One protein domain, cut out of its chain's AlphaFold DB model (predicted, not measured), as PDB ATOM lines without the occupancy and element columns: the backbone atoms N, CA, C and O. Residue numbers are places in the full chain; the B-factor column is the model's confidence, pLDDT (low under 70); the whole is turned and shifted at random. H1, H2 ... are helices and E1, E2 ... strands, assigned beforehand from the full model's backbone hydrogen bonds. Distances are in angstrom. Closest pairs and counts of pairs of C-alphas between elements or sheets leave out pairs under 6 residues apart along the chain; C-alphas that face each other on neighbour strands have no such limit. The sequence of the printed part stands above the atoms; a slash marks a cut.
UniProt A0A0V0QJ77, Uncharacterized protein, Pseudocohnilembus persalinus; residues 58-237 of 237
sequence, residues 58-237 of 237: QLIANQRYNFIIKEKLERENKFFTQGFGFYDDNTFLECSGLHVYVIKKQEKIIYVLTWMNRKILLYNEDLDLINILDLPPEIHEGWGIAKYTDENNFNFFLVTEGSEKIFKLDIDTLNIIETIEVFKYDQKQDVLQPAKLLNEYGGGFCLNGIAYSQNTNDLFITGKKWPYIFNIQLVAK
ATOM      1  N   GLN A  58      11.124  28.895  -7.200       61.00
ATOM      2  CA  GLN A  58      11.801  29.085  -5.921       61.00
ATOM      3  C   GLN A  58      11.987  27.728  -5.232       61.00
ATOM      4  O   GLN A  58      11.022  27.040  -4.905       61.00
ATOM      5  N   LEU A  59      13.242  27.354  -5.006       61.34
ATOM      6  CA  LEU A  59      13.657  26.108  -4.375       61.34
ATOM      7  C   LEU A  59      14.308  26.401  -3.017       61.34
ATOM      8  O   LEU A  59      14.893  27.462  -2.794       61.34
ATOM      9  N   ILE A  60      14.201  25.462  -2.080       58.59
ATOM     10  CA  ILE A  60      14.756  25.625  -0.731       58.59
ATOM     11  C   ILE A  60      16.251  25.282  -0.763       58.59
ATOM     12  O   ILE A  60      16.602  24.141  -1.053       58.59
ATOM     13  N   ALA A  61      17.125  26.243  -0.428       58.16
ATOM     14  CA  ALA A  61      18.560  25.982  -0.256       58.16
ATOM     15  C   ALA A  61      18.860  25.500   1.169       58.16
ATOM     16  O   ALA A  61      19.466  24.451   1.369       58.16
ATOM     17  N   ASN A  62      18.448  26.280   2.174       61.62
ATOM     18  CA  ASN A  62      18.624  25.957   3.590       61.62
ATOM     19  C   ASN A  62      17.607  26.719   4.468       61.62
ATOM     20  O   ASN A  62      16.587  27.212   3.985       61.62
ATOM     21  N   GLN A  63      17.839  26.785   5.782       63.78
ATOM     22  CA  GLN A  63      16.957  27.491   6.722       63.78
ATOM     23  C   GLN A  63      16.953  29.021   6.547       63.78
ATOM     24  O   GLN A  63      15.986  29.657   6.946       63.78
ATOM     25  N   ARG A  64      18.000  29.607   5.952       58.19
ATOM     26  CA  ARG A  64      18.177  31.061   5.781       58.19
ATOM     27  C   ARG A  64      17.896  31.551   4.363       58.19
ATOM     28  O   ARG A  64      17.537  32.707   4.186       58.19
ATOM     29  N   TYR A  65      18.072  30.688   3.366       67.56
ATOM     30  CA  TYR A  65      17.983  31.062   1.959       67.56
ATOM     31  C   TYR A  65      17.123  30.089   1.152       67.56
ATOM     32  O   TYR A  65      17.129  28.870   1.361       67.56
ATOM     33  N   ASN A  66      16.429  30.657   0.177       68.25
ATOM     34  CA  ASN A  66      15.911  29.997  -1.010       68.25
ATOM     35  C   ASN A  66      16.820  30.323  -2.208       68.25
ATOM     36  O   ASN A  66      17.640  31.241  -2.143       68.25
ATOM     37  N   PHE A  67      16.661  29.597  -3.311       74.81
ATOM     38  CA  PHE A  67      17.262  29.957  -4.591       74.81
ATOM     39  C   PHE A  67      16.238  29.912  -5.725       74.81
ATOM     40  O   PHE A  67      15.300  29.122  -5.687       74.81
ATOM     41  N   ILE A  68      16.414  30.774  -6.721       73.19
ATOM     42  CA  ILE A  68      15.601  30.830  -7.941       73.19
ATOM     43  C   ILE A  68      16.501  30.490  -9.124       73.19
ATOM     44  O   ILE A  68      17.608  31.016  -9.211       73.19
ATOM     45  N   ILE A  69      16.036  29.638 -10.038       75.88
ATOM     46  CA  ILE A  69      16.731  29.377 -11.307       75.88
ATOM     47  C   ILE A  69      16.339  30.473 -12.308       75.88
ATOM     48  O   ILE A  69      15.187  30.524 -12.747       75.88
ATOM     49  N   LYS A  70      17.297  31.345 -12.646       81.62
ATOM     50  CA  LYS A  70      17.141  32.420 -13.642       81.62
ATOM     51  C   LYS A  70      17.417  31.954 -15.065       81.62
ATOM     52  O   LYS A  70      16.881  32.529 -16.003       81.62
ATOM     53  N   GLU A  71      18.285  30.958 -15.218       82.44
ATOM     54  CA  GLU A  71      18.695  30.419 -16.512       82.44
ATOM     55  C   GLU A  71      19.138  28.965 -16.370       82.44
ATOM     56  O   GLU A  71      19.719  28.575 -15.353       82.44
ATOM     57  N   LYS A  72      18.882  28.167 -17.405       80.00
ATOM     58  CA  LYS A  72      19.356  26.791 -17.522       80.00
ATOM     59  C   LYS A  72      19.983  26.607 -18.901       80.00
ATOM     60  O   LYS A  72      19.289  26.688 -19.910       80.00
ATOM     61  N   LEU A  73      21.276  26.308 -18.925       81.56
ATOM     62  CA  LEU A  73      22.032  26.001 -20.135       81.56
ATOM     63  C   LEU A  73      22.211  24.488 -20.242       81.56
ATOM     64  O   LEU A  73      22.636  23.847 -19.277       81.56
ATOM     65  N   GLU A  74      21.902  23.908 -21.398       76.94
ATOM     66  CA  GLU A  74      22.139  22.487 -21.668       76.94
ATOM     67  C   GLU A  74      23.545  22.250 -22.222       76.94
ATOM     68  O   GLU A  74      24.073  23.049 -22.993       76.94
ATOM     69  N   ARG A  75      24.154  21.126 -21.834       75.12
ATOM     70  CA  ARG A  75      25.475  20.695 -22.302       75.12
ATOM     71  C   ARG A  75      25.610  19.174 -22.280       75.12
ATOM     72  O   ARG A  75      24.828  18.463 -21.651       75.12
ATOM     73  N   GLU A  76      26.637  18.652 -22.947       69.38
ATOM     74  CA  GLU A  76      26.881  17.207 -22.981       69.38
ATOM     75  C   GLU A  76      27.219  16.635 -21.592       69.38
ATOM     76  O   GLU A  76      28.025  17.182 -20.845       69.38
ATOM     77  N   ASN A  77      26.699  15.448 -21.270       66.19
ATOM     78  CA  ASN A  77      26.984  14.737 -20.014       66.19
ATOM     79  C   ASN A  77      28.386  14.072 -19.978       66.19
ATOM     80  O   ASN A  77      28.569  12.957 -19.493       66.19
ATOM     81  N   LYS A  78      29.390  14.717 -20.573       68.69
ATOM     82  CA  LYS A  78      30.775  14.221 -20.636       68.69
ATOM     83  C   LYS A  78      31.755  15.139 -19.912       68.69
ATOM     84  O   LYS A  78      32.891  14.733 -19.670       68.69
ATOM     85  N   PHE A  79      31.326  16.345 -19.543       68.69
ATOM     86  CA  PHE A  79      32.188  17.319 -18.889       68.69
ATOM     87  C   PHE A  79      32.444  16.942 -17.431       68.69
ATOM     88  O   PHE A  79      31.528  16.795 -16.623       68.69
ATOM     89  N   PHE A  80      33.720  16.779 -17.087       70.44
ATOM     90  CA  PHE A  80      34.168  16.561 -15.715       70.44
ATOM     91  C   PHE A  80      34.617  17.889 -15.104       70.44
ATOM     92  O   PHE A  80      35.807  18.133 -14.911       70.44
ATOM     93  N   THR A  81      33.647  18.768 -14.859       76.81
ATOM     94  CA  THR A  81      33.888  20.144 -14.413       76.81
ATOM     95  C   THR A  81      34.532  20.176 -13.036       76.81
ATOM     96  O   THR A  81      33.928  19.756 -12.043       76.81
ATOM     97  N   GLN A  82      35.768  20.670 -12.970       75.31
ATOM     98  CA  GLN A  82      36.410  20.979 -11.699       75.31
ATOM     99  C   GLN A  82      36.571  22.472 -11.501       75.31
ATOM    100  O   GLN A  82      36.090  22.996 -10.504       75.31
ATOM    101  N   GLY A  83      37.174  23.147 -12.474       80.06
ATOM    102  CA  GLY A  83      37.188  24.597 -12.558       80.06
ATOM    103  C   GLY A  83      36.072  25.080 -13.465       80.06
ATOM    104  O   GLY A  83      35.894  24.574 -14.575       80.06
ATOM    105  N   PHE A  84      35.349  26.078 -12.983       85.06
ATOM    106  CA  PHE A  84      34.328  26.791 -13.729       85.06
ATOM    107  C   PHE A  84      34.325  28.228 -13.228       85.06
ATOM    108  O   PHE A  84      34.096  28.457 -12.041       85.06
ATOM    109  N   GLY A  85      34.622  29.167 -14.111       84.69
ATOM    110  CA  GLY A  85      34.743  30.577 -13.776       84.69
ATOM    111  C   GLY A  85      34.447  31.437 -14.992       84.69
ATOM    112  O   GLY A  85      34.541  30.972 -16.126       84.69
ATOM    113  N   PHE A  86      34.089  32.697 -14.764       81.88
ATOM    114  CA  PHE A  86      34.052  33.667 -15.850       81.88
ATOM    115  C   PHE A  86      35.471  33.876 -16.390       81.88
ATOM    116  O   PHE A  86      36.430  33.961 -15.622       81.88
ATOM    117  N   TYR A  87      35.600  33.930 -17.709       79.88
ATOM    118  CA  TYR A  87      36.783  34.410 -18.418       79.88
ATOM    119  C   TYR A  87      36.647  35.905 -18.731       79.88
ATOM    120  O   TYR A  87      37.617  36.656 -18.621       79.88
ATOM    121  N   ASP A  88      35.440  36.320 -19.103       79.12
ATOM    122  CA  ASP A  88      34.979  37.696 -19.281       79.12
ATOM    123  C   ASP A  88      33.470  37.752 -18.979       79.12
ATOM    124  O   ASP A  88      32.903  36.754 -18.536       79.12
ATOM    125  N   ASP A  89      32.818  38.897 -19.202       76.00
ATOM    126  CA  ASP A  89      31.405  39.102 -18.848       76.00
ATOM    127  C   ASP A  89      30.435  38.117 -19.533       76.00
ATOM    128  O   ASP A  89      29.337  37.903 -19.026       76.00
ATOM    129  N   ASN A  90      30.826  37.501 -20.656       79.31
ATOM    130  CA  ASN A  90      29.949  36.645 -21.464       79.31
ATOM    131  C   ASN A  90      30.513  35.238 -21.718       79.31
ATOM    132  O   ASN A  90      29.848  34.415 -22.350       79.31
ATOM    133  N   THR A  91      31.723  34.947 -21.245       81.75
ATOM    134  CA  THR A  91      32.432  33.698 -21.536       81.75
ATOM    135  C   THR A  91      32.810  32.990 -20.247       81.75
ATOM    136  O   THR A  91      33.411  33.585 -19.354       81.75
ATOM    137  N   PHE A  92      32.535  31.687 -20.170       82.31
ATOM    138  CA  PHE A  92      33.055  30.822 -19.113       82.31
ATOM    139  C   PHE A  92      34.318  30.103 -19.573       82.31
ATOM    140  O   PHE A  92      34.389  29.627 -20.707       82.31
ATOM    141  N   LEU A  93      35.275  29.939 -18.663       82.69
ATOM    142  CA  LEU A  93      36.306  28.922 -18.793       82.69
ATOM    143  C   LEU A  93      35.896  27.714 -17.949       82.69
ATOM    144  O   LEU A  93      35.529  27.826 -16.779       82.69
ATOM    145  N   GLU A  94      35.929  26.543 -18.572       82.44
ATOM    146  CA  GLU A  94      35.568  25.278 -17.949       82.44
ATOM    147  C   GLU A  94      36.688  24.268 -18.177       82.44
ATOM    148  O   GLU A  94      37.085  24.016 -19.316       82.44
ATOM    149  N   CYS A  95      37.199  23.657 -17.108       75.31
ATOM    150  CA  CYS A  95      38.212  22.619 -17.246       75.31
ATOM    151  C   CYS A  95      38.207  21.610 -16.091       75.31
ATOM    152  O   CYS A  95      37.521  21.755 -15.075       75.31
ATOM    153  N   SER A  96      38.981  20.538 -16.262       72.88
ATOM    154  CA  SER A  96      39.182  19.516 -15.232       72.88
ATOM    155  C   SER A  96      40.163  19.942 -14.135       72.88
ATOM    156  O   SER A  96      40.316  19.205 -13.167       72.88
ATOM    157  N   GLY A  97      40.848  21.077 -14.296       68.62
ATOM    158  CA  GLY A  97      41.667  21.719 -13.265       68.62
ATOM    159  C   GLY A  97      40.929  22.907 -12.658       68.62
ATOM    160  O   GLY A  97      40.004  23.436 -13.262       68.62
ATOM    161  N   LEU A  98      41.308  23.331 -11.459       78.75
ATOM    162  CA  LEU A  98      40.683  24.491 -10.818       78.75
ATOM    163  C   LEU A  98      41.470  25.724 -11.194       78.75
ATOM    164  O   LEU A  98      42.695  25.703 -11.094       78.75
ATOM    165  N   HIS A  99      40.780  26.765 -11.641       84.00
ATOM    166  CA  HIS A  99      41.453  27.901 -12.233       84.00
ATOM    167  C   HIS A  99      40.879  29.237 -11.796       84.00
ATOM    168  O   HIS A  99      39.718  29.348 -11.410       84.00
ATOM    169  N   VAL A 100      41.714  30.258 -11.927       86.25
ATOM    170  CA  VAL A 100      41.321  31.660 -11.865       86.25
ATOM    171  C   VAL A 100      42.220  32.462 -12.792       86.25
ATOM    172  O   VAL A 100      43.379  32.098 -12.988       86.25
ATOM    173  N   TYR A 101      41.716  33.554 -13.359       88.06
ATOM    174  CA  TYR A 101      42.557  34.474 -14.113       88.06
ATOM    175  C   TYR A 101      42.930  35.708 -13.287       88.06
ATOM    176  O   TYR A 101      42.198  36.159 -12.405       88.06
ATOM    177  N   VAL A 102      44.088  36.276 -13.602       87.94
ATOM    178  CA  VAL A 102      44.598  37.522 -13.029       87.94
ATOM    179  C   VAL A 102      45.101  38.387 -14.169       87.94
ATOM    180  O   VAL A 102      45.827  37.900 -15.028       87.94
ATOM    181  N   ILE A 103      44.749  39.670 -14.164       87.31
ATOM    182  CA  ILE A 103      45.316  40.631 -15.112       87.31
ATOM    183  C   ILE A 103      46.596  41.198 -14.492       87.31
ATOM    184  O   ILE A 103      46.534  41.895 -13.478       87.31
ATOM    185  N   LYS A 104      47.756  40.898 -15.082       84.19
ATOM    186  CA  LYS A 104      49.057  41.465 -14.702       84.19
ATOM    187  C   LYS A 104      49.604  42.255 -15.886       84.19
ATOM    188  O   LYS A 104      49.750  41.713 -16.968       84.19
ATOM    189  N   LYS A 105      49.906  43.545 -15.686       86.06
ATOM    190  CA  LYS A 105      50.444  44.435 -16.740       86.06
ATOM    191  C   LYS A 105      49.636  44.404 -18.053       86.06
ATOM    192  O   LYS A 105      50.219  44.403 -19.124       86.06
ATOM    193  N   GLN A 106      48.303  44.416 -17.946       86.19
ATOM    194  CA  GLN A 106      47.358  44.327 -19.076       86.19
ATOM    195  C   GLN A 106      47.306  42.965 -19.791       86.19
ATOM    196  O   GLN A 106      46.564  42.833 -20.755       86.19
ATOM    197  N   GLU A 107      48.002  41.943 -19.292       88.75
ATOM    198  CA  GLU A 107      47.925  40.576 -19.810       88.75
ATOM    199  C   GLU A 107      47.139  39.686 -18.848       88.75
ATOM    200  O   GLU A 107      47.313  39.759 -17.624       88.75
ATOM    201  N   LYS A 108      46.268  38.828 -19.382       91.19
ATOM    202  CA  LYS A 108      45.534  37.855 -18.576       91.19
ATOM    203  C   LYS A 108      46.359  36.579 -18.411       91.19
ATOM    204  O   LYS A 108      46.740  35.927 -19.377       91.19
ATOM    205  N   ILE A 109      46.592  36.207 -17.157       93.25
ATOM    206  CA  ILE A 109      47.286  34.978 -16.771       93.25
ATOM    207  C   ILE A 109      46.292  34.062 -16.073       93.25
ATOM    208  O   ILE A 109      45.679  34.454 -15.078       93.25
ATOM    209  N   ILE A 110      46.157  32.836 -16.565       91.44
ATOM    210  CA  ILE A 110      45.283  31.808 -16.000       91.44
ATOM    211  C   ILE A 110      46.118  30.914 -15.086       91.44
ATOM    212  O   ILE A 110      47.041  30.238 -15.533       91.44
ATOM    213  N   TYR A 111      45.781  30.901 -13.802       92.88
ATOM    214  CA  TYR A 111      46.383  30.049 -12.784       92.88
ATOM    215  C   TYR A 111      45.556  28.779 -12.682       92.88
ATOM    216  O   TYR A 111      44.356  28.870 -12.446       92.88
ATOM    217  N   VAL A 112      46.179  27.612 -12.831       89.81
ATOM    218  CA  VAL A 112      45.514  26.307 -12.742       89.81
ATOM    219  C   VAL A 112      46.181  25.465 -11.660       89.81
ATOM    220  O   VAL A 112      47.357  25.118 -11.769       89.81
ATOM    221  N   LEU A 113      45.429  25.112 -10.618       87.44
ATOM    222  CA  LEU A 113      45.901  24.201  -9.580       87.44
ATOM    223  C   LEU A 113      45.965  22.764 -10.094       87.44
ATOM    224  O   LEU A 113      45.086  22.285 -10.815       87.44
ATOM    225  N   THR A 114      46.987  22.051  -9.639       85.75
ATOM    226  CA  THR A 114      47.070  20.595  -9.745       85.75
ATOM    227  C   THR A 114      46.757  19.959  -8.396       85.75
ATOM    228  O   THR A 114      47.034  20.547  -7.354       85.75
ATOM    229  N   TRP A 115      46.200  18.747  -8.419       85.12
ATOM    230  CA  TRP A 115      45.786  18.032  -7.211       85.12
ATOM    231  C   TRP A 115      46.991  17.583  -6.357       85.12
ATOM    232  O   TRP A 115      47.516  18.356  -5.563       85.12
ATOM    233  N   MET A 116      47.479  16.352  -6.539       87.19
ATOM    234  CA  MET A 116      48.574  15.791  -5.728       87.19
ATOM    235  C   MET A 116      49.975  16.261  -6.147       87.19
ATOM    236  O   MET A 116      50.944  16.052  -5.420       87.19
ATOM    237  N   ASN A 117      50.111  16.881  -7.321       87.50
ATOM    238  CA  ASN A 117      51.413  17.347  -7.807       87.50
ATOM    239  C   ASN A 117      51.878  18.632  -7.111       87.50
ATOM    240  O   ASN A 117      53.048  18.988  -7.239       87.50
ATOM    241  N   ARG A 118      50.983  19.320  -6.388       91.88
ATOM    242  CA  ARG A 118      51.275  20.547  -5.635       91.88
ATOM    243  C   ARG A 118      51.898  21.661  -6.491       91.88
ATOM    244  O   ARG A 118      52.749  22.416  -6.030       91.88
ATOM    245  N   LYS A 119      51.474  21.753  -7.752       93.00
ATOM    246  CA  LYS A 119      51.888  22.784  -8.714       93.00
ATOM    247  C   LYS A 119      50.747  23.731  -9.072       93.00
ATOM    248  O   LYS A 119      49.589  23.305  -9.113       93.00
ATOM    249  N   ILE A 120      51.109  24.963  -9.422       94.38
ATOM    250  CA  ILE A 120      50.252  25.961 -10.062       94.38
ATOM    251  C   ILE A 120      50.794  26.217 -11.469       94.38
ATOM    252  O   ILE A 120      51.925  26.672 -11.631       94.38
ATOM    253  N   LEU A 121      50.007  25.887 -12.485       92.69
ATOM    254  CA  LEU A 121      50.354  26.097 -13.888       92.69
ATOM    255  C   LEU A 121      49.851  27.474 -14.318       92.69
ATOM    256  O   LEU A 121      48.699  27.809 -14.048       92.69
ATOM    257  N   LEU A 122      50.700  28.267 -14.963       93.88
ATOM    258  CA  LEU A 122      50.348  29.593 -15.464       93.88
ATOM    259  C   LEU A 122      50.243  29.531 -16.981       93.88
ATOM    260  O   LEU A 122      51.217  29.169 -17.637       93.88
ATOM    261  N   TYR A 123      49.094  29.920 -17.519       88.88
ATOM    262  CA  TYR A 123      48.835  29.985 -18.955       88.88
ATOM    263  C   TYR A 123      48.548  31.418 -19.406       88.88
ATOM    264  O   TYR A 123      48.014  32.209 -18.623       88.88
ATOM    265  N   ASN A 124      48.892  31.750 -20.652       88.56
ATOM    266  CA  ASN A 124      48.444  32.988 -21.303       88.56
ATOM    267  C   ASN A 124      47.018  32.814 -21.871       88.56
ATOM    268  O   ASN A 124      46.377  31.777 -21.682       88.56
ATOM    269  N   GLU A 125      46.524  33.833 -22.575       86.56
ATOM    270  CA  GLU A 125      45.206  33.811 -23.233       86.56
ATOM    271  C   GLU A 125      45.108  32.779 -24.363       86.56
ATOM    272  O   GLU A 125      44.038  32.215 -24.584       86.56
ATOM    273  N   ASP A 126      46.231  32.467 -25.009       86.44
ATOM    274  CA  ASP A 126      46.332  31.435 -26.047       86.44
ATOM    275  C   ASP A 126      46.442  30.008 -25.468       86.44
ATOM    276  O   ASP A 126      46.515  29.030 -26.213       86.44
ATOM    277  N   LEU A 127      46.400  29.870 -24.135       85.06
ATOM    278  CA  LEU A 127      46.579  28.621 -23.387       85.06
ATOM    279  C   LEU A 127      47.969  27.984 -23.546       85.06
ATOM    280  O   LEU A 127      48.142  26.784 -23.304       85.06
ATOM    281  N   ASP A 128      48.980  28.786 -23.868       85.81
ATOM    282  CA  ASP A 128      50.379  28.390 -23.782       85.81
ATOM    283  C   ASP A 128      50.849  28.425 -22.331       85.81
ATOM    284  O   ASP A 128      50.594  29.375 -21.586       85.81
ATOM    285  N   LEU A 129      51.564  27.378 -21.919       89.25
ATOM    286  CA  LEU A 129      52.145  27.296 -20.583       89.25
ATOM    287  C   LEU A 129      53.301  28.298 -20.457       89.25
ATOM    288  O   LEU A 129      54.349  28.128 -21.075       89.25
ATOM    289  N   ILE A 130      53.126  29.302 -19.604       94.62
ATOM    290  CA  ILE A 130      54.119  30.335 -19.300       94.62
ATOM    291  C   ILE A 130      55.082  29.851 -18.213       94.62
ATOM    292  O   ILE A 130      56.291  30.054 -18.307       94.62
ATOM    293  N   ASN A 131      54.548  29.267 -17.135       94.06
ATOM    294  CA  ASN A 131      55.341  28.919 -15.957       94.06
ATOM    295  C   ASN A 131      54.674  27.833 -15.099       94.06
ATOM    296  O   ASN A 131      53.476  27.568 -15.210       94.06
ATOM    297  N   ILE A 132      55.457  27.235 -14.204       94.38
ATOM    298  CA  ILE A 132      55.004  26.299 -13.179       94.38
ATOM    299  C   ILE A 132      55.544  26.771 -11.831       94.38
ATOM    300  O   ILE A 132      56.755  26.851 -11.637       94.38
ATOM    301  N   LEU A 133      54.644  27.042 -10.892       95.38
ATOM    302  CA  LEU A 133      54.970  27.421  -9.519       95.38
ATOM    303  C   LEU A 133      54.657  26.271  -8.559       95.38
ATOM    304  O   LEU A 133      53.840  25.398  -8.858       95.38
ATOM    305  N   ASP A 134      55.309  26.270  -7.403       95.69
ATOM    306  CA  ASP A 134      55.004  25.361  -6.302       95.69
ATOM    307  C   ASP A 134      53.907  25.942  -5.408       95.69
ATOM    308  O   ASP A 134      53.901  27.137  -5.114       95.69
ATOM    309  N   LEU A 135      52.988  25.089  -4.950       94.69
ATOM    310  CA  LEU A 135      52.110  25.444  -3.839       94.69
ATOM    311  C   LEU A 135      52.932  25.549  -2.540       94.69
ATOM    312  O   LEU A 135      53.863  24.751  -2.344       94.69
ATOM    313  N   PRO A 136      52.563  26.465  -1.622       96.88
ATOM    314  CA  PRO A 136      53.158  26.537  -0.291       96.88
ATOM    315  C   PRO A 136      53.196  25.168   0.409       96.88
ATOM    316  O   PRO A 136      52.268  24.370   0.233       96.88
ATOM    317  N   PRO A 137      54.265  24.848   1.165       95.75
ATOM    318  CA  PRO A 137      54.441  23.549   1.826       95.75
ATOM    319  C   PRO A 137      53.305  23.177   2.787       95.75
ATOM    320  O   PRO A 137      53.054  21.991   2.985       95.75
ATOM    321  N   GLU A 138      52.608  24.167   3.342       95.81
ATOM    322  CA  GLU A 138      51.459  24.012   4.234       95.81
ATOM    323  C   GLU A 138      50.173  23.593   3.504       95.81
ATOM    324  O   GLU A 138      49.223  23.165   4.150       95.81
ATOM    325  N   ILE A 139      50.137  23.713   2.171       94.19
ATOM    326  CA  ILE A 139      49.017  23.288   1.326       94.19
ATOM    327  C   ILE A 139      49.391  21.947   0.687       94.19
ATOM    328  O   ILE A 139      50.298  21.853  -0.156       94.19
ATOM    329  N   HIS A 140      48.710  20.884   1.105       91.81
ATOM    330  CA  HIS A 140      49.067  19.508   0.771       91.81
ATOM    331  C   HIS A 140      48.472  19.052  -0.568       91.81
ATOM    332  O   HIS A 140      49.083  18.226  -1.248       91.81
ATOM    333  N   GLU A 141      47.338  19.619  -0.984       89.19
ATOM    334  CA  GLU A 141      46.653  19.309  -2.247       89.19
ATOM    335  C   GLU A 141      46.027  20.567  -2.880       89.19
ATOM    336  O   GLU A 141      45.742  21.541  -2.195       89.19
ATOM    337  N   GLY A 142      45.773  20.573  -4.194       87.00
ATOM    338  CA  GLY A 142      45.039  21.664  -4.860       87.00
ATOM    339  C   GLY A 142      43.578  21.313  -5.167       87.00
ATOM    340  O   GLY A 142      43.335  20.554  -6.106       87.00
ATOM    341  N   TRP A 143      42.615  21.874  -4.417       84.19
ATOM    342  CA  TRP A 143      41.168  21.577  -4.542       84.19
ATOM    343  C   TRP A 143      40.282  22.752  -4.943       84.19
ATOM    344  O   TRP A 143      39.229  22.534  -5.537       84.19
ATOM    345  N   GLY A 144      40.667  23.985  -4.639       84.75
ATOM    346  CA  GLY A 144      39.896  25.171  -4.996       84.75
ATOM    347  C   GLY A 144      40.794  26.384  -5.076       84.75
ATOM    348  O   GLY A 144      41.734  26.493  -4.298       84.75
ATOM    349  N   ILE A 145      40.517  27.278  -6.022       89.31
ATOM    350  CA  ILE A 145      41.168  28.583  -6.112       89.31
ATOM    351  C   ILE A 145      40.145  29.636  -6.524       89.31
ATOM    352  O   ILE A 145      39.356  29.420  -7.442       89.31
ATOM    353  N   ALA A 146      40.166  30.775  -5.845       88.94
ATOM    354  CA  ALA A 146      39.421  31.968  -6.216       88.94
ATOM    355  C   ALA A 146      40.312  33.196  -6.034       88.94
ATOM    356  O   ALA A 146      41.175  33.218  -5.159       88.94
ATOM    357  N   LYS A 147      40.090  34.229  -6.845       90.00
ATOM    358  CA  LYS A 147      40.695  35.551  -6.667       90.00
ATOM    359  C   LYS A 147      39.690  36.420  -5.935       90.00
ATOM    360  O   LYS A 147      38.523  36.461  -6.318       90.00
ATOM    361  N   TYR A 148      40.160  37.154  -4.942       86.62
ATOM    362  CA  TYR A 148      39.370  38.171  -4.274       86.62
ATOM    363  C   TYR A 148      40.145  39.483  -4.216       86.62
ATOM    364  O   TYR A 148      41.370  39.493  -4.082       86.62
ATOM    365  N   THR A 149      39.412  40.582  -4.348       85.69
ATOM    366  CA  THR A 149      39.910  41.939  -4.141       85.69
ATOM    367  C   THR A 149      39.129  42.525  -2.978       85.69
ATOM    368  O   THR A 149      37.899  42.547  -3.029       85.69
ATOM    369  N   ASP A 150      39.822  42.935  -1.919       84.81
ATOM    370  CA  ASP A 150      39.163  43.568  -0.778       84.81
ATOM    371  C   ASP A 150      38.884  45.057  -1.007       84.81
ATOM    372  O   ASP A 150      39.233  45.645  -2.032       84.81
ATOM    373  N   GLU A 151      38.234  45.668  -0.022       88.06
ATOM    374  CA  GLU A 151      37.885  47.089   0.002       88.06
ATOM    375  C   GLU A 151      39.091  48.037  -0.103       88.06
ATOM    376  O   GLU A 151      38.939  49.176  -0.541       88.06
ATOM    377  N   ASN A 152      40.296  47.565   0.228       90.50
ATOM    378  CA  ASN A 152      41.542  48.318   0.110       90.50
ATOM    379  C   ASN A 152      42.244  48.076  -1.237       90.50
ATOM    380  O   ASN A 152      43.399  48.466  -1.414       90.50
ATOM    381  N   ASN A 153      41.558  47.450  -2.199       87.25
ATOM    382  CA  ASN A 153      42.091  47.007  -3.487       87.25
ATOM    383  C   ASN A 153      43.242  45.995  -3.373       87.25
ATOM    384  O   ASN A 153      44.006  45.806  -4.327       87.25
ATOM    385  N   PHE A 154      43.374  45.315  -2.233       89.12
ATOM    386  CA  PHE A 154      44.372  44.274  -2.074       89.12
ATOM    387  C   PHE A 154      43.871  42.971  -2.711       89.12
ATOM    388  O   PHE A 154      42.756  42.515  -2.452       89.12
ATOM    389  N   ASN A 155      44.690  42.386  -3.590       90.25
ATOM    390  CA  ASN A 155      44.343  41.201  -4.373       90.25
ATOM    391  C   ASN A 155      45.019  39.962  -3.789       90.25
ATOM    392  O   ASN A 155      46.235  39.938  -3.621       90.25
ATOM    393  N   PHE A 156      44.248  38.906  -3.560       93.25
ATOM    394  CA  PHE A 156      44.763  37.650  -3.025       93.25
ATOM    395  C   PHE A 156      44.019  36.447  -3.594       93.25
ATOM    396  O   PHE A 156      42.913  36.562  -4.135       93.25
ATOM    397  N   PHE A 157      44.633  35.278  -3.452       95.19
ATOM    398  CA  PHE A 157      43.976  34.007  -3.702       95.19
ATOM    399  C   PHE A 157      43.373  33.443  -2.421       95.19
ATOM    400  O   PHE A 157      43.975  33.515  -1.354       95.19
ATOM    401  N   LEU A 158      42.202  32.834  -2.549       90.69
ATOM    402  CA  LEU A 158      41.646  31.904  -1.575       90.69
ATOM    403  C   LEU A 158      41.818  30.499  -2.144       90.69
ATOM    404  O   LEU A 158      41.271  30.202  -3.207       90.69
ATOM    405  N   VAL A 159      42.595  29.661  -1.464       90.69
ATOM    406  CA  VAL A 159      42.924  28.300  -1.898       90.69
ATOM    407  C   VAL A 159      42.422  27.290  -0.877       90.69
ATOM    408  O   VAL A 159      42.542  27.500   0.328       90.69
ATOM    409  N   THR A 160      41.872  26.179  -1.360       84.12
ATOM    410  CA  THR A 160      41.458  25.045  -0.527       84.12
ATOM    411  C   THR A 160      42.176  23.770  -0.946       84.12
ATOM    412  O   THR A 160      42.602  23.621  -2.095       84.12
ATOM    413  N   GLU A 161      42.278  22.835  -0.003       86.62
ATOM    414  CA  GLU A 161      42.992  21.559  -0.169       86.62
ATOM    415  C   GLU A 161      42.214  20.337   0.349       86.62
ATOM    416  O   GLU A 161      42.787  19.279   0.577       86.62
ATOM    417  N   GLY A 162      40.900  20.471   0.555       78.31
ATOM    418  CA  GLY A 162      40.041  19.370   1.010       78.31
ATOM    419  C   GLY A 162      39.924  19.216   2.532       78.31
ATOM    420  O   GLY A 162      39.102  18.422   2.988       78.31
ATOM    421  N   SER A 163      40.677  19.995   3.312       79.38
ATOM    422  CA  SER A 163      40.457  20.186   4.752       79.38
ATOM    423  C   SER A 163      39.415  21.283   5.032       79.38
ATOM    424  O   SER A 163      38.890  21.927   4.123       79.38
ATOM    425  N   GLU A 164      39.117  21.522   6.307       77.88
ATOM    426  CA  GLU A 164      38.293  22.630   6.804       77.88
ATOM    427  C   GLU A 164      38.982  24.005   6.724       77.88
ATOM    428  O   GLU A 164      38.463  24.984   7.255       77.88
ATOM    429  N   LYS A 165      40.147  24.102   6.076       78.50
ATOM    430  CA  LYS A 165      40.940  25.330   5.985       78.50
ATOM    431  C   LYS A 165      40.797  26.005   4.626       78.50
ATOM    432  O   LYS A 165      40.800  25.355   3.578       78.50
ATOM    433  N   ILE A 166      40.746  27.332   4.651       82.50
ATOM    434  CA  ILE A 166      40.924  28.194   3.483       82.50
ATOM    435  C   ILE A 166      42.210  28.988   3.689       82.50
ATOM    436  O   ILE A 166      42.369  29.696   4.683       82.50
ATOM    437  N   PHE A 167      43.123  28.887   2.734       92.00
ATOM    438  CA  PHE A 167      44.393  29.594   2.748       92.00
ATOM    439  C   PHE A 167      44.256  30.876   1.937       92.00
ATOM    440  O   PHE A 167      43.847  30.841   0.776       92.00
ATOM    441  N   LYS A 168      44.616  32.008   2.536       95.31
ATOM    442  CA  LYS A 168      44.725  33.299   1.862       95.31
ATOM    443  C   LYS A 168      46.166  33.483   1.401       95.31
ATOM    444  O   LYS A 168      47.056  33.583   2.242       95.31
ATOM    445  N   LEU A 169      46.403  33.522   0.092       96.88
ATOM    446  CA  LEU A 169      47.740  33.676  -0.485       96.88
ATOM    447  C   LEU A 169      47.875  35.034  -1.163       96.88
ATOM    448  O   LEU A 169      46.991  35.454  -1.911       96.88
ATOM    449  N   ASP A 170      49.011  35.684  -0.960       94.75
ATOM    450  CA  ASP A 170      49.392  36.861  -1.734       94.75
ATOM    451  C   ASP A 170      49.546  36.506  -3.224       94.75
ATOM    452  O   ASP A 170      50.137  35.486  -3.578       94.75
ATOM    453  N   ILE A 171      48.999  37.334  -4.116       94.12
ATOM    454  CA  ILE A 171      48.899  37.011  -5.550       94.12
ATOM    455  C   ILE A 171      50.236  37.104  -6.303       94.12
ATOM    456  O   ILE A 171      50.369  36.594  -7.424       94.12
ATOM    457  N   ASP A 172      51.215  37.795  -5.723       91.44
ATOM    458  CA  ASP A 172      52.514  38.044  -6.340       91.44
ATOM    459  C   ASP A 172      53.590  37.119  -5.782       91.44
ATOM    460  O   ASP A 172      54.425  36.626  -6.539       91.44
ATOM    461  N   THR A 173      53.541  36.837  -4.483       93.94
ATOM    462  CA  THR A 173      54.536  36.018  -3.781       93.94
ATOM    463  C   THR A 173      54.072  34.594  -3.492       93.94
ATOM    464  O   THR A 173      54.914  33.742  -3.224       93.94
ATOM    465  N   LEU A 174      52.762  34.323  -3.540       95.38
ATOM    466  CA  LEU A 174      52.125  33.073  -3.096       95.38
ATOM    467  C   LEU A 174      52.341  32.734  -1.615       95.38
ATOM    468  O   LEU A 174      51.987  31.641  -1.179       95.38
ATOM    469  N   ASN A 175      52.871  33.665  -0.822       95.94
ATOM    470  CA  ASN A 175      53.004  33.473   0.613       95.94
ATOM    471  C   ASN A 175      51.625  33.421   1.269       95.94
ATOM    472  O   ASN A 175      50.727  34.191   0.917       95.94
ATOM    473  N   ILE A 176      51.471  32.537   2.255       97.31
ATOM    474  CA  ILE A 176      50.260  32.476   3.071       97.31
ATOM    475  C   ILE A 176      50.218  33.724   3.952       97.31
ATOM    476  O   ILE A 176      51.087  33.940   4.795       97.31
ATOM    477  N   ILE A 177      49.195  34.541   3.742       96.69
ATOM    478  CA  ILE A 177      48.886  35.727   4.543       96.69
ATOM    479  C   ILE A 177      48.108  35.305   5.787       96.69
ATOM    480  O   ILE A 177      48.362  35.785   6.888       96.69
ATOM    481  N   GLU A 178      47.131  34.421   5.598       93.19
ATOM    482  CA  GLU A 178      46.169  34.038   6.624       93.19
ATOM    483  C   GLU A 178      45.641  32.628   6.346       93.19
ATOM    484  O   GLU A 178      45.550  32.195   5.196       93.19
ATOM    485  N   THR A 179      45.281  31.903   7.402       91.19
ATOM    486  CA  THR A 179      44.545  30.638   7.308       91.19
ATOM    487  C   THR A 179      43.237  30.787   8.065       91.19
ATOM    488  O   THR A 179      43.237  31.121   9.246       91.19
ATOM    489  N   ILE A 180      42.130  30.536   7.374       80.25
ATOM    490  CA  ILE A 180      40.774  30.628   7.906       80.25
ATOM    491  C   ILE A 180      40.272  29.207   8.153       80.25
ATOM    492  O   ILE A 180      40.251  28.392   7.230       80.25
ATOM    493  N   GLU A 181      39.841  28.909   9.375       74.50
ATOM    494  CA  GLU A 181      39.190  27.639   9.708       74.50
ATOM    495  C   GLU A 181      37.670  27.759   9.550       74.50
ATOM    496  O   GLU A 181      37.026  28.667  10.083       74.50
ATOM    497  N   VAL A 182      37.085  26.837   8.790       69.81
ATOM    498  CA  VAL A 182      35.658  26.800   8.478       69.81
ATOM    499  C   VAL A 182      34.961  25.844   9.437       69.81
ATOM    500  O   VAL A 182      35.038  24.624   9.309       69.81
ATOM    501  N   PHE A 183      34.210  26.404  10.380       59.97
ATOM    502  CA  PHE A 183      33.400  25.624  11.309       59.97
ATOM    503  C   PHE A 183      31.980  25.432  10.776       59.97
ATOM    504  O   PHE A 183      31.359  26.348  10.232       59.97
ATOM    505  N   LYS A 184      31.419  24.235  10.982       54.19
ATOM    506  CA  LYS A 184      29.992  24.003  10.754       54.19
ATOM    507  C   LYS A 184      29.202  24.858  11.749       54.19
ATOM    508  O   LYS A 184      29.423  24.762  12.952       54.19
ATOM    509  N   TYR A 185      28.259  25.660  11.257       45.88
ATOM    510  CA  TYR A 185      27.299  26.336  12.127       45.88
ATOM    511  C   TYR A 185      26.482  25.272  12.877       45.88
ATOM    512  O   TYR A 185      25.875  24.398  12.251       45.88
ATOM    513  N   ASP A 186      26.529  25.317  14.207       45.59
ATOM    514  CA  ASP A 186      25.955  24.319  15.107       45.59
ATOM    515  C   ASP A 186      24.425  24.297  15.009       45.59
ATOM    516  O   ASP A 186      23.725  25.025  15.708       45.59
ATOM    517  N   GLN A 187      23.902  23.460  14.115       42.66
ATOM    518  CA  GLN A 187      22.642  22.767  14.332       42.66
ATOM    519  C   GLN A 187      22.758  21.337  13.814       42.66
ATOM    520  O   GLN A 187      23.222  21.076  12.698       42.66
ATOM    521  N   LYS A 188      22.291  20.405  14.651       39.62
ATOM    522  CA  LYS A 188      21.897  19.039  14.297       39.62
ATOM    523  C   LYS A 188      20.948  19.048  13.097       39.62
ATOM    524  O   LYS A 188      19.736  18.971  13.233       39.62
ATOM    525  N   GLN A 189      21.519  19.089  11.913       38.97
ATOM    526  CA  GLN A 189      20.994  18.459  10.724       38.97
ATOM    527  C   GLN A 189      22.218  18.017   9.939       38.97
ATOM    528  O   GLN A 189      23.217  18.743   9.832       38.97
ATOM    529  N   ASP A 190      22.179  16.776   9.476       35.56
ATOM    530  CA  ASP A 190      23.091  16.279   8.464       35.56
ATOM    531  C   ASP A 190      22.959  17.203   7.247       35.56
ATOM    532  O   ASP A 190      22.142  16.989   6.358       35.56
ATOM    533  N   VAL A 191      23.767  18.268   7.211       36.72
ATOM    534  CA  VAL A 191      24.258  18.793   5.946       36.72
ATOM    535  C   VAL A 191      24.856  17.561   5.305       36.72
ATOM    536  O   VAL A 191      25.820  17.015   5.848       36.72
ATOM    537  N   LEU A 192      24.202  17.064   4.256       33.41
ATOM    538  CA  LEU A 192      24.734  16.023   3.400       33.41
ATOM    539  C   LEU A 192      26.166  16.438   3.111       33.41
ATOM    540  O   LEU A 192      26.399  17.373   2.348       33.41
ATOM    541  N   GLN A 193      27.124  15.819   3.807       35.31
ATOM    542  CA  GLN A 193      28.514  16.029   3.474       35.31
ATOM    543  C   GLN A 193      28.581  15.651   1.996       35.31
ATOM    544  O   GLN A 193      28.124  14.552   1.661       35.31
ATOM    545  N   PRO A 194      29.088  16.510   1.100       39.69
ATOM    546  CA  PRO A 194      29.201  16.148  -0.309       39.69
ATOM    547  C   PRO A 194      29.892  14.782  -0.467       39.69
ATOM    548  O   PRO A 194      29.485  13.967  -1.290       39.69
ATOM    549  N   ALA A 195      30.834  14.475   0.435       36.84
ATOM    550  CA  ALA A 195      31.506  13.186   0.580       36.84
ATOM    551  C   ALA A 195      30.584  11.981   0.891       36.84
ATOM    552  O   ALA A 195      30.869  10.873   0.443       36.84
ATOM    553  N   LYS A 196      29.477  12.159   1.623       32.34
ATOM    554  CA  LYS A 196      28.534  11.077   1.975       32.34
ATOM    555  C   LYS A 196      27.602  10.734   0.801       32.34
ATOM    556  O   LYS A 196      27.347   9.559   0.572       32.34
ATOM    557  N   LEU A 197      27.198  11.729   0.001       36.03
ATOM    558  CA  LEU A 197      26.469  11.529  -1.269       36.03
ATOM    559  C   LEU A 197      27.347  10.932  -2.381       36.03
ATOM    560  O   LEU A 197      26.857  10.184  -3.224       36.03
ATOM    561  N   LEU A 198      28.648  11.239  -2.368       40.91
ATOM    562  CA  LEU A 198      29.647  10.716  -3.311       40.91
ATOM    563  C   LEU A 198      29.739   9.178  -3.302       40.91
ATOM    564  O   LEU A 198      30.046   8.589  -4.339       40.91
ATOM    565  N   ASN A 199      29.441   8.539  -2.166       42.44
ATOM    566  CA  ASN A 199      29.508   7.084  -2.014       42.44
ATOM    567  C   ASN A 199      28.226   6.346  -2.443       42.44
ATOM    568  O   ASN A 199      28.316   5.174  -2.796       42.44
ATOM    569  N   GLU A 200      27.057   6.998  -2.460       41.72
ATOM    570  CA  GLU A 200      25.777   6.340  -2.794       41.72
ATOM    571  C   GLU A 200      25.451   6.326  -4.300       41.72
ATOM    572  O   GLU A 200      24.761   5.419  -4.757       41.72
ATOM    573  N   TYR A 201      25.979   7.266  -5.095       42.88
ATOM    574  CA  TYR A 201      25.623   7.418  -6.522       42.88
ATOM    575  C   TYR A 201      26.738   7.057  -7.518       42.88
ATOM    576  O   TYR A 201      26.599   7.293  -8.719       42.88
ATOM    577  N   GLY A 202      27.837   6.464  -7.043       43.59
ATOM    578  CA  GLY A 202      29.017   6.184  -7.863       43.59
ATOM    579  C   GLY A 202      29.789   7.471  -8.157       43.59
ATOM    580  O   GLY A 202      29.367   8.307  -8.955       43.59
ATOM    581  N   GLY A 203      30.928   7.638  -7.482       48.97
ATOM    582  CA  GLY A 203      31.705   8.875  -7.466       48.97
ATOM    583  C   GLY A 203      31.915   9.490  -8.853       48.97
ATOM    584  O   GLY A 203      32.658   8.973  -9.688       48.97
ATOM    585  N   GLY A 204      31.235  10.605  -9.119       57.84
ATOM    586  CA  GLY A 204      31.376  11.309 -10.391       57.84
ATOM    587  C   GLY A 204      30.307  12.346 -10.704       57.84
ATOM    588  O   GLY A 204      30.614  13.248 -11.473       57.84
ATOM    589  N   PHE A 205      29.108  12.245 -10.122       64.88
ATOM    590  CA  PHE A 205      28.036  13.237 -10.269       64.88
ATOM    591  C   PHE A 205      27.907  14.061  -8.988       64.88
ATOM    592  O   PHE A 205      27.181  13.691  -8.070       64.88
ATOM    593  N   CYS A 206      28.631  15.172  -8.896       67.94
ATOM    594  CA  CYS A 206      28.530  16.074  -7.751       67.94
ATOM    595  C   CYS A 206      28.612  17.527  -8.203       67.94
ATOM    596  O   CYS A 206      29.257  17.824  -9.213       67.94
ATOM    597  N   LEU A 207      27.977  18.420  -7.441       73.19
ATOM    598  CA  LEU A 207      28.118  19.858  -7.636       73.19
ATOM    599  C   LEU A 207      29.599  20.223  -7.541       73.19
ATOM    600  O   LEU A 207      30.296  19.796  -6.618       73.19
ATOM    601  N   ASN A 208      30.069  20.964  -8.533       72.75
ATOM    602  CA  ASN A 208      31.401  21.527  -8.590       72.75
ATOM    603  C   ASN A 208      31.461  22.585  -9.690       72.75
ATOM    604  O   ASN A 208      30.849  22.422 -10.744       72.75
ATOM    605  N   GLY A 209      32.255  23.624  -9.470       80.56
ATOM    606  CA  GLY A 209      32.282  24.772 -10.360       80.56
ATOM    607  C   GLY A 209      31.201  25.789 -10.000       80.56
ATOM    608  O   GLY A 209      30.001  25.534 -10.122       80.56
ATOM    609  N   ILE A 210      31.664  26.946  -9.537       83.25
ATOM    610  CA  ILE A 210      30.852  28.087  -9.127       83.25
ATOM    611  C   ILE A 210      31.507  29.311  -9.757       83.25
ATOM    612  O   ILE A 210      32.661  29.609  -9.456       83.25
ATOM    613  N   ALA A 211      30.772  30.010 -10.613       85.81
ATOM    614  CA  ALA A 211      31.225  31.230 -11.258       85.81
ATOM    615  C   ALA A 211      30.344  32.391 -10.798       85.81
ATOM    616  O   ALA A 211      29.121  32.319 -10.891       85.81
ATOM    617  N   TYR A 212      30.964  33.460 -10.309       86.00
ATOM    618  CA  TYR A 212      30.267  34.673  -9.895       86.00
ATOM    619  C   TYR A 212      30.826  35.878 -10.646       86.00
ATOM    620  O   TYR A 212      32.044  36.046 -10.717       86.00
ATOM    621  N   SER A 213      29.936  36.706 -11.188       82.88
ATOM    622  CA  SER A 213      30.279  37.984 -11.807       82.88
ATOM    623  C   SER A 213      29.843  39.116 -10.888       82.88
ATOM    624  O   SER A 213      28.655  39.283 -10.624       82.88
ATOM    625  N   GLN A 214      30.796  39.923 -10.420       81.38
ATOM    626  CA  GLN A 214      30.488  41.145  -9.665       81.38
ATOM    627  C   GLN A 214      29.806  42.204 -10.544       81.38
ATOM    628  O   GLN A 214      28.967  42.951 -10.051       81.38
ATOM    629  N   ASN A 215      30.137  42.245 -11.840       81.31
ATOM    630  CA  ASN A 215      29.628  43.244 -12.780       81.31
ATOM    631  C   ASN A 215      28.129  43.072 -13.037       81.31
ATOM    632  O   ASN A 215      27.373  44.042 -13.024       81.31
ATOM    633  N   THR A 216      27.699  41.830 -13.267       82.56
ATOM    634  CA  THR A 216      26.307  41.505 -13.608       82.56
ATOM    635  C   THR A 216      25.520  40.946 -12.424       82.56
ATOM    636  O   THR A 216      24.301  40.797 -12.504       82.56
ATOM    637  N   ASN A 217      26.201  40.658 -11.308       85.12
ATOM    638  CA  ASN A 217      25.661  39.956 -10.146       85.12
ATOM    639  C   ASN A 217      25.070  38.574 -10.494       85.12
ATOM    640  O   ASN A 217      24.115  38.107  -9.868       85.12
ATOM    641  N   ASP A 218      25.624  37.921 -11.516       86.00
ATOM    642  CA  ASP A 218      25.235  36.570 -11.901       86.00
ATOM    643  C   ASP A 218      26.010  35.515 -11.117       86.00
ATOM    644  O   ASP A 218      27.227  35.612 -10.946       86.00
ATOM    645  N   LEU A 219      25.299  34.469 -10.692       85.56
ATOM    646  CA  LEU A 219      25.863  33.308 -10.016       85.56
ATOM    647  C   LEU A 219      25.511  32.053 -10.808       85.56
ATOM    648  O   LEU A 219      24.370  31.595 -10.795       85.56
ATOM    649  N   PHE A 220      26.507  31.472 -11.464       86.69
ATOM    650  CA  PHE A 220      26.361  30.232 -12.207       86.69
ATOM    651  C   PHE A 220      26.954  29.054 -11.436       86.69
ATOM    652  O   PHE A 220      28.060  29.132 -10.897       86.69
ATOM    653  N   ILE A 221      26.229  27.937 -11.411       83.38
ATOM    654  CA  ILE A 221      26.668  26.686 -10.787       83.38
ATOM    655  C   ILE A 221      26.549  25.513 -11.755       83.38
ATOM    656  O   ILE A 221      25.663  25.467 -12.615       83.38
ATOM    657  N   THR A 222      27.424  24.527 -11.587       85.19
ATOM    658  CA  THR A 222      27.339  23.262 -12.318       85.19
ATOM    659  C   THR A 222      27.947  22.109 -11.513       85.19
ATOM    660  O   THR A 222      28.034  22.171 -10.283       85.19
ATOM    661  N   GLY A 223      28.306  21.011 -12.173       77.94
ATOM    662  CA  GLY A 223      28.911  19.866 -11.525       77.94
ATOM    663  C   GLY A 223      29.599  18.896 -12.462       77.94
ATOM    664  O   GLY A 223      29.413  18.899 -13.683       77.94
ATOM    665  N   LYS A 224      30.390  18.013 -11.856       77.56
ATOM    666  CA  LYS A 224      31.020  16.891 -12.549       77.56
ATOM    667  C   LYS A 224      29.917  16.045 -13.179       77.56
ATOM    668  O   LYS A 224      28.992  15.627 -12.485       77.56
ATOM    669  N   LYS A 225      30.005  15.825 -14.494       74.06
ATOM    670  CA  LYS A 225      29.022  15.079 -15.292       74.06
ATOM    671  C   LYS A 225      27.600  15.654 -15.180       74.06
ATOM    672  O   LYS A 225      26.613  14.934 -15.232       74.06
ATOM    673  N   TRP A 226      27.449  16.958 -14.966       77.12
ATOM    674  CA  TRP A 226      26.125  17.575 -15.050       77.12
ATOM    675  C   TRP A 226      25.807  17.910 -16.506       77.12
ATOM    676  O   TRP A 226      26.622  18.578 -17.146       77.12
ATOM    677  N   PRO A 227      24.627  17.534 -17.030       78.62
ATOM    678  CA  PRO A 227      24.191  17.946 -18.363       78.62
ATOM    679  C   PRO A 227      23.716  19.407 -18.409       78.62
ATOM    680  O   PRO A 227      23.242  19.860 -19.446       78.62
ATOM    681  N   TYR A 228      23.819  20.147 -17.297       80.25
ATOM    682  CA  TYR A 228      23.302  21.505 -17.176       80.25
ATOM    683  C   TYR A 228      24.255  22.444 -16.431       80.25
ATOM    684  O   TYR A 228      24.973  22.030 -15.514       80.25
ATOM    685  N   ILE A 229      24.199  23.722 -16.794       84.00
ATOM    686  CA  ILE A 229      24.704  24.858 -16.015       84.00
ATOM    687  C   ILE A 229      23.487  25.704 -15.632       84.00
ATOM    688  O   ILE A 229      22.588  25.896 -16.451       84.00
ATOM    689  N   PHE A 230      23.443  26.200 -14.399       81.62
ATOM    690  CA  PHE A 230      22.321  26.998 -13.903       81.62
ATOM    691  C   PHE A 230      22.790  28.385 -13.487       81.62
ATOM    692  O   PHE A 230      23.698  28.475 -12.666       81.62
ATOM    693  N   ASN A 231      22.136  29.436 -13.983       85.44
ATOM    694  CA  ASN A 231      22.188  30.757 -13.358       85.44
ATOM    695  C   ASN A 231      21.168  30.772 -12.220       85.44
ATOM    696  O   ASN A 231      19.976  30.537 -12.451       85.44
ATOM    697  N   ILE A 232      21.624  31.023 -11.000       82.12
ATOM    698  CA  ILE A 232      20.788  31.033  -9.807       82.12
ATOM    699  C   ILE A 232      20.834  32.387  -9.104       82.12
ATOM    700  O   ILE A 232      21.832  33.099  -9.121       82.12
ATOM    701  N   GLN A 233      19.749  32.716  -8.413       82.38
ATOM    702  CA  GLN A 233      19.679  33.846  -7.495       82.38
ATOM    703  C   GLN A 233      19.405  33.334  -6.088       82.38
ATOM    704  O   GLN A 233      18.429  32.616  -5.878       82.38
ATOM    705  N   LEU A 234      20.226  33.732  -5.115       78.88
ATOM    706  CA  LEU A 234      19.939  33.490  -3.702       78.88
ATOM    707  C   LEU A 234      18.940  34.533  -3.191       78.88
ATOM    708  O   LEU A 234      19.088  35.727  -3.444       78.88
ATOM    709  N   VAL A 235      17.931  34.078  -2.455       77.25
ATOM    710  CA  VAL A 235      16.881  34.921  -1.873       77.25
ATOM    711  C   VAL A 235      16.781  34.593  -0.391       77.25
ATOM    712  O   VAL A 235      16.659  33.424  -0.029       77.25
ATOM    713  N   ALA A 236      16.862  35.604   0.474       78.94
ATOM    714  CA  ALA A 236      16.667  35.409   1.908       78.94
ATOM    715  C   ALA A 236      15.246  34.886   2.198       78.94
ATOM    716  O   ALA A 236      14.298  35.240   1.493       78.94
ATOM    717  N   LYS A 237      15.127  34.015   3.200       68.19
ATOM    718  CA  LYS A 237      13.837  33.603   3.763       68.19
ATOM    719  C   LYS A 237      13.302  34.630   4.749       68.19
ATOM    720  O   LYS A 237      14.133  35.251   5.447       68.19
TER     721      LYS A 237
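Overview. This is residues 58 to 237 of the 237 residues of an uncharacterized protein of Pseudocohnilembus persalinus (UniProt A0A0V0QJ77). A strongly twisted five-stranded sheet, E1 E2 E15 E14 E13, makes one side of the domain, and two four-stranded sheets, partly face to face in a V with edge strands E5 and E9 close together, make the other. The hairpin E3 and E4 bridges the two sides between E13 and E5, and the link from E12 back to the small helix H1 sticks out with residues 185 to 190. The printed part has 180 residues, with strands E1 to E12, then H1, then E13 to E15; it is mostly strand, and its sheets are antiparallel. It is compact, with a radius of gyration of the C-alphas of 17.0 A, and rounded, spanning 43 by 38 by 35 A.

Arrangement. The largest sheet runs E1, residues 58 to 60, E2, 65 to 74, E15, 228 to 236, E14, 218 to 224, and E13, 206 to 213. N 59 and O 67 of E1 and E2 are 2.8 A apart, within hydrogen-bond range, as are N 66 and O 235 of E2 and E15, 2.8 A. E2 bends by 58 degrees at residue 70. H1, residues 194 to 200, is only just on this sheet, with 5 pairs of C-alphas within 10 A, and only grazes it with residues 194 to 198; 1 of its 3 O i to N i+4 pairs and 2 of its 4 O i to N i+3 pairs are within range. E3, residues 83 to 88, and E4, 91 to 95, form a hairpin, with N 93 and O 85 at 2.8 A. The closest C-alphas of E3 and E13 are those of Gly 85 and Ala 211, 4.4 A. E5, residues 98 to 104, E6, 107 to 113, E7, 119 to 123, and E8, 129 to 134, form a meander, each strand the antiparallel neighbour of the one before; so do E9, 144 to 149, E10, 155 to 160, E11, 165 to 170, and E12, 176 to 181, and also E13 E14 E15. The two four-stranded sheets form a sandwich, two sheets face to face, their best planes 39 degrees apart. The closest C-alphas of E5 and E9, Leu 98 and Gly 144, are 5.9 A apart.

Along the chain. E1 begins at C-alpha 58, (11.801, 29.085, -5.921). E2 is 25.5 A long, E15 24.5 A and E13 22.4 A. E15 ends at C-alpha 236, (16.667, 35.409, 1.908).

Size, cuts and confidence. The C-alphas farthest apart, of Lys 105 and Lys 188, are 49.2 A apart. The printed part has no cut; the link E12 to H1 is long, with 12 residues. The mean pLDDT of the printed part is 78.3; 40 residues are under 70, among them 182 to 206.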